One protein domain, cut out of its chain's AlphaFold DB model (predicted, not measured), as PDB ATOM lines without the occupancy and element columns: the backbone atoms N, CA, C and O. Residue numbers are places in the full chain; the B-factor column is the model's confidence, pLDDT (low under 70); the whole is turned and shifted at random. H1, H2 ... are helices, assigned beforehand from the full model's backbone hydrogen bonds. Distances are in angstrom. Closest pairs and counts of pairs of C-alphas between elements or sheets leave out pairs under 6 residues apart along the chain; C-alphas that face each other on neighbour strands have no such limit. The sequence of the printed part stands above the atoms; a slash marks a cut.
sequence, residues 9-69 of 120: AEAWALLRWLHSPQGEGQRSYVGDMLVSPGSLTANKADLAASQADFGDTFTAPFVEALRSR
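This is residues 9 to 69 of the 120 residues of an uncharacterized protein of Aureimonas sp. Leaf324 (UniProt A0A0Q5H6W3). An elongated, loosely joined string of five short helices: the longest, H1, makes one end of the long axis with residues 9 to 14 sticking out, H2 and H3 lie near the middle with loops about them, and H4 leads on to H5 at the other end. Of the helices, H1 and H2 alone touch. The printed part has 61 residues with five named helices, in the order H1, H2, H3, H4, H5, and no named strand; its class is all helix. By its radius of gyration of the C-alphas, 12.7 A, it is only just loose, close to compact, and the C-alphas span 39 by 23 by 17 A.

Find C-alpha 9 at (173.447, 243.116, 214.162); from there H1, the longest helix, runs through residues 9 to 19, 15.5 A from first to last C-alpha. Next look for H2 at residues 29 to 35, 10.1 A long, which begins at C-alpha 29 at (177.112, 228.035, 202.191). H3 takes residues 44 to 49, 8.6 A long, and H4 the four residues 51 to 54, 5.5 A long. H5, residues 60 to 67, is 10.5 A long and ends at C-alpha 67 at (200.612, 231.585, 193.676).

Start from H1 and look at Leu 18 and Tyr 29, the closest C-alphas of H1 and H2, 5.3 A apart: here the two helices touch. They run the same way at a steep tilt of 42 degrees. From H2 go to H3, which is close but not clearly touching; their closest C-alphas, those of Gly 31 and Asp 46, are 5.4 A apart. Their tilt of 69.9 degrees is steep, only just short of about perpendicular, and they run the same way. H2 and H4 are close but not clearly touching, with the C-alphas of Val 35 and Asp 53 closest at 7.5 A. H3 and H4 meet only through their link. H4 and H5 are close but not clearly touching, their closest C-alphas, those of Phe 54 and Ala 60, 5.7 A apart. H1 is apart from H3, H4 and H5, and H5 is apart from H2 and H3. In H1, H2, H3 and H5 every O i to N i+4 pair is within hydrogen-bond range; H4 is too short for such a pair, but its one O i to N i+3 pair is within range.

The two C-alphas farthest apart, those of Ala 9 and Thr 57, are 41.4 A from each other. The printed part, residues 9 to 69, has no cut. The links H3 to H4 and H4 to H5 are tight, those from H1 to H2 and H2 to H3 are short, and no link is long. The mean pLDDT of the printed part is 94.9, and no printed residue is under 70.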
ATOM      1  N   ALA A   9     173.051 244.305 213.419       96.25
ATOM      2  CA  ALA A   9     173.447 243.116 214.162       96.25
ATOM      3  C   ALA A   9     173.015 241.831 213.443       96.25
ATOM      4  O   ALA A   9     173.821 240.914 213.277       96.25
ATOM      5  N   GLU A  10     171.774 241.789 212.968       97.44
ATOM      6  CA  GLU A  10     171.186 240.669 212.236       97.44
ATOM      7  C   GLU A  10     171.852 240.502 210.872       97.44
ATOM      8  O   GLU A  10     172.200 239.385 210.495       97.44
ATOM      9  N   ALA A  11     172.122 241.606 210.163       96.75
ATOM     10  CA  ALA A  11     172.874 241.567 208.911       96.75
ATOM     11  C   ALA A  11     174.270 240.958 209.116       96.75
ATOM     12  O   ALA A  11     174.705 240.106 208.340       96.75
ATOM     13  N   TRP A  12     174.966 241.344 210.189       96.31
ATOM     14  CA  TRP A  12     176.256 240.750 210.536       96.31
ATOM     15  C   TRP A  12     176.153 239.284 210.955       96.31
ATOM     16  O   TRP A  12     177.029 238.491 210.607       96.31
ATOM     17  N   ALA A  13     175.113 238.910 211.701       97.38
ATOM     18  CA  ALA A  13     174.871 237.524 212.085       97.38
ATOM     19  C   ALA A  13     174.633 236.641 210.852       97.38
ATOM     20  O   ALA A  13     175.245 235.580 210.749       97.38
ATOM     21  N   LEU A  14     173.838 237.120 209.892       96.56
ATOM     22  CA  LEU A  14     173.589 236.435 208.629       96.56
ATOM     23  C   LEU A  14     174.878 236.238 207.826       96.56
ATOM     24  O   LEU A  14     175.160 235.122 207.401       96.56
ATOM     25  N   LEU A  15     175.689 237.290 207.658       96.00
ATOM     26  CA  LEU A  15     176.970 237.183 206.950       96.00
ATOM     27  C   LEU A  15     177.891 236.156 207.612       96.00
ATOM     28  O   LEU A  15     178.461 235.307 206.933       96.00
ATOM     29  N   ARG A  16     178.017 236.191 208.943       95.88
ATOM     30  CA  ARG A  16     178.823 235.195 209.658       95.88
ATOM     31  C   ARG A  16     178.294 233.784 209.444       95.88
ATOM     32  O   ARG A  16     179.091 232.890 209.181       95.88
ATOM     33  N   TRP A  17     176.983 233.587 209.540       96.75
ATOM     34  CA  TRP A  17     176.369 232.278 209.336       96.75
ATOM     35  C   TRP A  17     176.625 231.747 207.916       96.75
ATOM     36  O   TRP A  17     177.098 230.625 207.767       96.75
ATOM     37  N   LEU A  18     176.441 232.582 206.888       97.44
ATOM     38  CA  LEU A  18     176.672 232.230 205.480       97.44
ATOM     39  C   LEU A  18     178.120 231.822 205.168       97.44
ATOM     40  O   LEU A  18     178.346 230.987 204.294       97.44
ATOM     41  N   HIS A  19     179.086 232.417 205.868       97.31
ATOM     42  CA  HIS A  19     180.520 232.184 205.675       97.31
ATOM     43  C   HIS A  19     181.141 231.208 206.688       97.31
ATOM     44  O   HIS A  19     182.346 230.950 206.622       97.31
ATOM     45  N   SER A  20     180.365 230.662 207.625       97.19
ATOM     46  CA  SER A  20     180.867 229.656 208.567       97.19
ATOM     47  C   SER A  20     180.778 228.259 207.952       97.19
ATOM     48  O   SER A  20     179.818 227.994 207.227       97.19
ATOM     49  N   PRO A  21     181.733 227.355 208.238       96.88
ATOM     50  CA  PRO A  21     181.633 225.958 207.825       96.88
ATOM     51  C   PRO A  21     180.296 225.332 208.238       96.88
ATOM     52  O   PRO A  21     179.862 225.505 209.378       96.88
ATOM     53  N   GLN A  22     179.664 224.579 207.334       96.00
ATOM     54  CA  GLN A  22     178.423 223.845 207.633       96.00
ATOM     55  C   GLN A  22     178.652 222.656 208.586       96.00
ATOM     56  O   GLN A  22     177.725 222.168 209.225       96.00
ATOM     57  N   GLY A  23     179.906 222.225 208.714       94.81
ATOM     58  CA  GLY A  23     180.370 221.160 209.590       94.81
ATOM     59  C   GLY A  23     181.892 221.049 209.528       94.81
ATOM     60  O   GLY A  23     182.548 221.757 208.760       94.81
ATOM     61  N   GLU A  24     182.469 220.162 210.336       94.00
ATOM     62  CA  GLU A  24     183.911 219.912 210.307       94.00
ATOM     63  C   GLU A  24     184.348 219.424 208.919       94.00
ATOM     64  O   GLU A  24     183.761 218.500 208.355       94.00
ATOM     65  N   GLY A  25     185.352 220.089 208.342       94.06
ATOM     66  CA  GLY A  25     185.846 219.792 206.996       94.06
ATOM     67  C   GLY A  25     184.891 220.160 205.856       94.06
ATOM     68  O   GLY A  25     185.220 219.897 204.703       94.06
ATOM     69  N   GLN A  26     183.735 220.769 206.138       96.44
ATOM     70  CA  GLN A  26     182.777 221.183 205.114       96.44
ATOM     71  C   GLN A  26     182.924 222.661 204.764       96.44
ATOM     72  O   GLN A  26     183.280 223.492 205.601       96.44
ATOM     73  N   ARG A  27     182.584 223.001 203.520       97.69
ATOM     74  CA  ARG A  27     182.480 224.392 203.079       97.69
ATOM     75  C   ARG A  27     181.324 225.100 203.794       97.69
ATOM     76  O   ARG A  27     180.331 224.489 204.194       97.69
ATOM     77  N   SER A  28     181.433 226.413 203.899       98.25
ATOM     78  CA  SER A  28     180.322 227.315 204.171       98.25
ATOM     79  C   SER A  28     179.302 227.309 203.030       98.25
ATOM     80  O   SER A  28     179.586 226.813 201.938       98.25
ATOM     81  N   TYR A  29     178.117 227.886 203.252       97.88
ATOM     82  CA  TYR A  29     177.112 228.035 202.191       97.88
ATOM     83  C   TYR A  29     177.641 228.866 201.019       97.88
ATOM     84  O   TYR A  29     177.425 228.523 199.859       97.88
ATOM     85  N   VAL A  30     178.375 229.944 201.311       97.81
ATOM     86  CA  VAL A  30     179.007 230.763 200.267       97.81
ATOM     87  C   VAL A  30     180.155 230.010 199.599       97.81
ATOM     88  O   VAL A  30     180.316 230.103 198.386       97.81
ATOM     89  N   GLY A  31     180.934 229.245 200.363       97.56
ATOM     90  CA  GLY A  31     181.989 228.394 199.823       97.56
ATOM     91  C   GLY A  31     181.445 227.386 198.817       97.56
ATOM     92  O   GLY A  31     182.005 227.251 197.737       97.56
ATOM     93  N   ASP A  32     180.328 226.732 199.133       96.88
ATOM     94  CA  ASP A  32     179.673 225.800 198.218       96.88
ATOM     95  C   ASP A  32     179.117 226.503 196.972       96.88
ATOM     96  O   ASP A  32     179.396 226.087 195.848       96.88
ATOM     97  N   MET A  33     178.430 227.635 197.158       96.50
ATOM     98  CA  MET A  33     177.916 228.460 196.059       96.50
ATOM     99  C   MET A  33     179.019 228.913 195.087       96.50
ATOM    100  O   MET A  33     178.760 229.028 193.892       96.50
ATOM    101  N   LEU A  34     180.231 229.194 195.578       96.62
ATOM    102  CA  LEU A  34     181.355 229.634 194.749       96.62
ATOM    103  C   LEU A  34     182.114 228.460 194.124       96.62
ATOM    104  O   LEU A  34     182.349 228.458 192.919       96.62
ATOM    105  N   VAL A  35     182.505 227.467 194.919       95.44
ATOM    106  CA  VAL A  35     183.409 226.405 194.456       95.44
ATOM    107  C   VAL A  35     182.703 225.418 193.533       95.44
ATOM    108  O   VAL A  35     183.285 225.008 192.534       95.44
ATOM    109  N   SER A  36     181.445 225.069 193.803       91.31
ATOM    110  CA  SER A  36     180.706 224.085 193.002       91.31
ATOM    111  C   SER A  36     180.545 224.458 191.513       91.31
ATOM    112  O   SER A  36     180.651 223.561 190.677       91.31
ATOM    113  N   PRO A  37     180.361 225.736 191.121       90.75
ATOM    114  CA  PRO A  37     180.429 226.158 189.716       90.75
ATOM    115  C   PRO A  37     181.848 226.480 189.197       90.75
ATOM    116  O   PRO A  37     181.971 227.003 188.092       90.75
ATOM    117  N   GLY A  38     182.913 226.213 189.961       90.44
ATOM    118  CA  GLY A  38     184.306 226.452 189.552       90.44
ATOM    119  C   GLY A  38     184.856 227.849 189.870       90.44
ATOM    120  O   GLY A  38     185.877 228.246 189.313       90.44
ATOM    121  N   SER A  39     184.204 228.625 190.746       94.25
ATOM    122  CA  SER A  39     184.788 229.873 191.266       94.25
ATOM    123  C   SER A  39     185.708 229.611 192.462       94.25
ATOM    124  O   SER A  39     185.678 228.560 193.098       94.25
ATOM    125  N   LEU A  40     186.526 230.606 192.807       93.75
ATOM    126  CA  LEU A  40     187.393 230.563 193.982       93.75
ATOM    127  C   LEU A  40     186.758 231.291 195.172       93.75
ATOM    128  O   LEU A  40     185.944 232.200 195.019       93.75
ATOM    129  N   THR A  41     187.185 230.917 196.373       94.62
ATOM    130  CA  THR A  41     186.792 231.540 197.642       94.62
ATOM    131  C   THR A  41     188.023 232.095 198.355       94.62
ATOM    132  O   THR A  41     189.109 231.527 198.274       94.62
ATOM    133  N   ALA A  42     187.862 233.207 199.073       92.75
ATOM    134  CA  ALA A  42     188.911 233.768 199.929       92.75
ATOM    135  C   ALA A  42     188.863 233.219 201.369       92.75
ATOM    136  O   ALA A  42     189.750 233.500 202.178       92.75
ATOM    137  N   ASN A  43     187.823 232.453 201.717       95.56
ATOM    138  CA  ASN A  43     187.676 231.882 203.050       95.56
ATOM    139  C   ASN A  43     188.634 230.696 203.227       95.56
ATOM    140  O   ASN A  43     188.585 229.721 202.483       95.56
ATOM    141  N   LYS A  44     189.491 230.761 204.251       94.75
ATOM    142  CA  LYS A  44     190.516 229.741 204.519       94.75
ATOM    143  C   LYS A  44     189.940 228.357 204.829       94.75
ATOM    144  O   LYS A  44     190.541 227.368 204.421       94.75
ATOM    145  N   ALA A  45     188.817 228.284 205.541       95.69
ATOM    146  CA  ALA A  45     188.179 227.008 205.855       95.69
ATOM    147  C   ALA A  45     187.598 226.368 204.587       95.69
ATOM    148  O   ALA A  45     187.834 225.190 204.331       95.69
ATOM    149  N   ASP A  46     186.945 227.171 203.742       97.25
ATOM    150  CA  ASP A  46     186.415 226.697 202.462       97.25
ATOM    151  C   ASP A  46     187.542 226.267 201.515       97.25
ATOM    152  O   ASP A  46     187.438 225.229 200.868       97.25
ATOM    153  N   LEU A  47     188.650 227.016 201.473       95.06
ATOM    154  CA  LEU A  47     189.843 226.639 200.713       95.06
ATOM    155  C   LEU A  47     190.399 225.288 201.176       95.06
ATOM    156  O   LEU A  47     190.723 224.446 200.340       95.06
ATOM    157  N   ALA A  48     190.513 225.064 202.488       94.50
ATOM    158  CA  ALA A  48     190.996 223.798 203.035       94.50
ATOM    159  C   ALA A  48     190.067 222.625 202.672       94.50
ATOM    160  O   ALA A  48     190.550 221.564 202.288       94.50
ATOM    161  N   ALA A  49     188.750 222.847 202.712       96.19
ATOM    162  CA  ALA A  49     187.733 221.865 202.338       96.19
ATOM    163  C   ALA A  49     187.633 221.594 200.821       96.19
ATOM    164  O   ALA A  49     186.936 220.667 200.422       96.19
ATOM    165  N   SER A  50     188.308 222.384 199.975       95.06
ATOM    166  CA  SER A  50     188.132 222.360 198.510       95.06
ATOM    167  C   SER A  50     189.408 222.057 197.723       95.06
ATOM    168  O   SER A  50     189.475 222.292 196.521       95.06
ATOM    169  N   GLN A  51     190.467 221.563 198.378       92.56
ATOM    170  CA  GLN A  51     191.755 221.337 197.702       92.56
ATOM    171  C   GLN A  51     191.647 220.372 196.511       92.56
ATOM    172  O   GLN A  51     192.360 220.546 195.525       92.56
ATOM    173  N   ALA A  52     190.756 219.380 196.592       92.06
ATOM    174  CA  ALA A  52     190.522 218.429 195.509       92.06
ATOM    175  C   ALA A  52     189.895 219.086 194.266       92.06
ATOM    176  O   ALA A  52     190.179 218.664 193.148       92.06
ATOM    177  N   ASP A  53     189.099 220.141 194.452       93.12
ATOM    178  CA  ASP A  53     188.382 220.848 193.386       93.12
ATOM    179  C   ASP A  53     189.261 221.851 192.631       93.12
ATOM    180  O   ASP A  53     188.862 222.373 191.603       93.12
ATOM    181  N   PHE A  54     190.458 222.153 193.134       93.25
ATOM    182  CA  PHE A  54     191.330 223.188 192.570       93.25
ATOM    183  C   PHE A  54     192.401 222.655 191.613       93.25
ATOM    184  O   PHE A  54     193.192 223.433 191.073       93.25
ATOM    185  N   GLY A  55     192.465 221.335 191.435       91.38
ATOM    186  CA  GLY A  55     193.447 220.663 190.583       91.38
ATOM    187  C   GLY A  55     192.969 220.376 189.160       91.38
ATOM    188  O   GLY A  55     193.747 219.855 188.363       91.38
ATOM    189  N   ASP A  56     191.711 220.671 188.833       91.12
ATOM    190  CA  ASP A  56     191.164 220.408 187.508       91.12
ATOM    191  C   ASP A  56     191.748 221.361 186.445       91.12
ATOM    192  O   ASP A  56     192.330 222.408 186.744       91.12
ATOM    193  N   THR A  57     191.601 220.989 185.171       93.44
ATOM    194  CA  THR A  57     192.194 221.720 184.040       93.44
ATOM    195  C   THR A  57     191.684 223.159 183.911       93.44
ATOM    196  O   THR A  57     192.408 224.004 183.384       93.44
ATOM    197  N   PHE A  58     190.472 223.451 184.382       91.38
ATOM    198  CA  PHE A  58     189.905 224.792 184.365       91.38
ATOM    199  C   PHE A  58     190.412 225.638 185.539       91.38
ATOM    200  O   PHE A  58     190.861 226.763 185.316       91.38
ATOM    201  N   THR A  59     190.399 225.119 186.769       93.50
ATOM    202  CA  THR A  59     190.712 225.923 187.967       93.50
ATOM    203  C   THR A  59     192.212 226.088 188.220       93.50
ATOM    204  O   THR A  59     192.660 227.154 188.664       93.50
ATOM    205  N   ALA A  60     193.021 225.069 187.911       93.88
ATOM    206  CA  ALA A  60     194.448 225.054 188.239       93.88
ATOM    207  C   ALA A  60     195.242 226.277 187.712       93.88
ATOM    208  O   ALA A  60     196.047 226.826 188.473       93.88
ATOM    209  N   PRO A  61     195.019 226.788 186.479       94.69
ATOM    210  CA  PRO A  61     195.697 227.990 185.991       94.69
ATOM    211  C   PRO A  61     195.427 229.256 186.820       94.69
ATOM    212  O   PRO A  61     196.329 230.086 186.969       94.69
ATOM    213  N   PHE A  62     194.219 229.413 187.380       93.69
ATOM    214  CA  PHE A  62     193.868 230.558 188.229       93.69
ATOM    215  C   PHE A  62     194.572 230.481 189.585       93.69
ATOM    216  O   PHE A  62     195.141 231.470 190.051       93.69
ATOM    217  N   VAL A  63     194.611 229.291 190.188       92.94
ATOM    218  CA  VAL A  63     195.360 229.044 191.429       92.94
ATOM    219  C   VAL A  63     196.846 229.308 191.221       92.94
ATOM    220  O   VAL A  63     197.492 229.946 192.055       92.94
ATOM    221  N   GLU A  64     197.390 228.879 190.085       95.25
ATOM    222  CA  GLU A  64     198.782 229.140 189.738       95.25
ATOM    223  C   GLU A  64     199.046 230.633 189.505       95.25
ATOM    224  O   GLU A  64     200.076 231.150 189.933       95.25
ATOM    225  N   ALA A  65     198.117 231.377 188.893       95.12
ATOM    226  CA  ALA A  65     198.246 232.829 188.741       95.12
ATOM    227  C   ALA A  65     198.309 233.558 190.092       95.12
ATOM    228  O   ALA A  65     199.117 234.478 190.253       95.12
ATOM    229  N   LEU A  66     197.516 233.113 191.071       92.25
ATOM    230  CA  LEU A  66     197.550 233.629 192.441       92.25
ATOM    231  C   LEU A  66     198.870 233.282 193.150       92.25
ATOM    232  O   LEU A  66     199.488 234.155 193.758       92.25
ATOM    233  N   ARG A  67     199.352 232.034 193.042       91.81
ATOM    234  CA  ARG A  67     200.612 231.585 193.676       91.81
ATOM    235  C   ARG A  67     201.848 232.265 193.094       91.81
ATOM    236  O   ARG A  67     202.729 232.685 193.840       91.81
ATOM    237  N   SER A  68     201.892 232.403 191.773       95.44
ATOM    238  CA  SER A  68     203.006 233.023 191.044       95.44
ATOM    239  C   SER A  68     202.982 234.554 191.056       95.44
ATOM    240  O   SER A  68     203.829 235.175 190.420       95.44
ATOM    241  N   ARG A  69     202.034 235.178 191.776       90.56
ATOM    242  CA  ARG A  69     201.849 236.641 191.840       90.56
ATOM    243  C   ARG A  69     201.599 237.304 190.480       90.56
ATOM    244  O   ARG A  69     201.848 238.494 190.320       90.56
TER     245      ARG A  69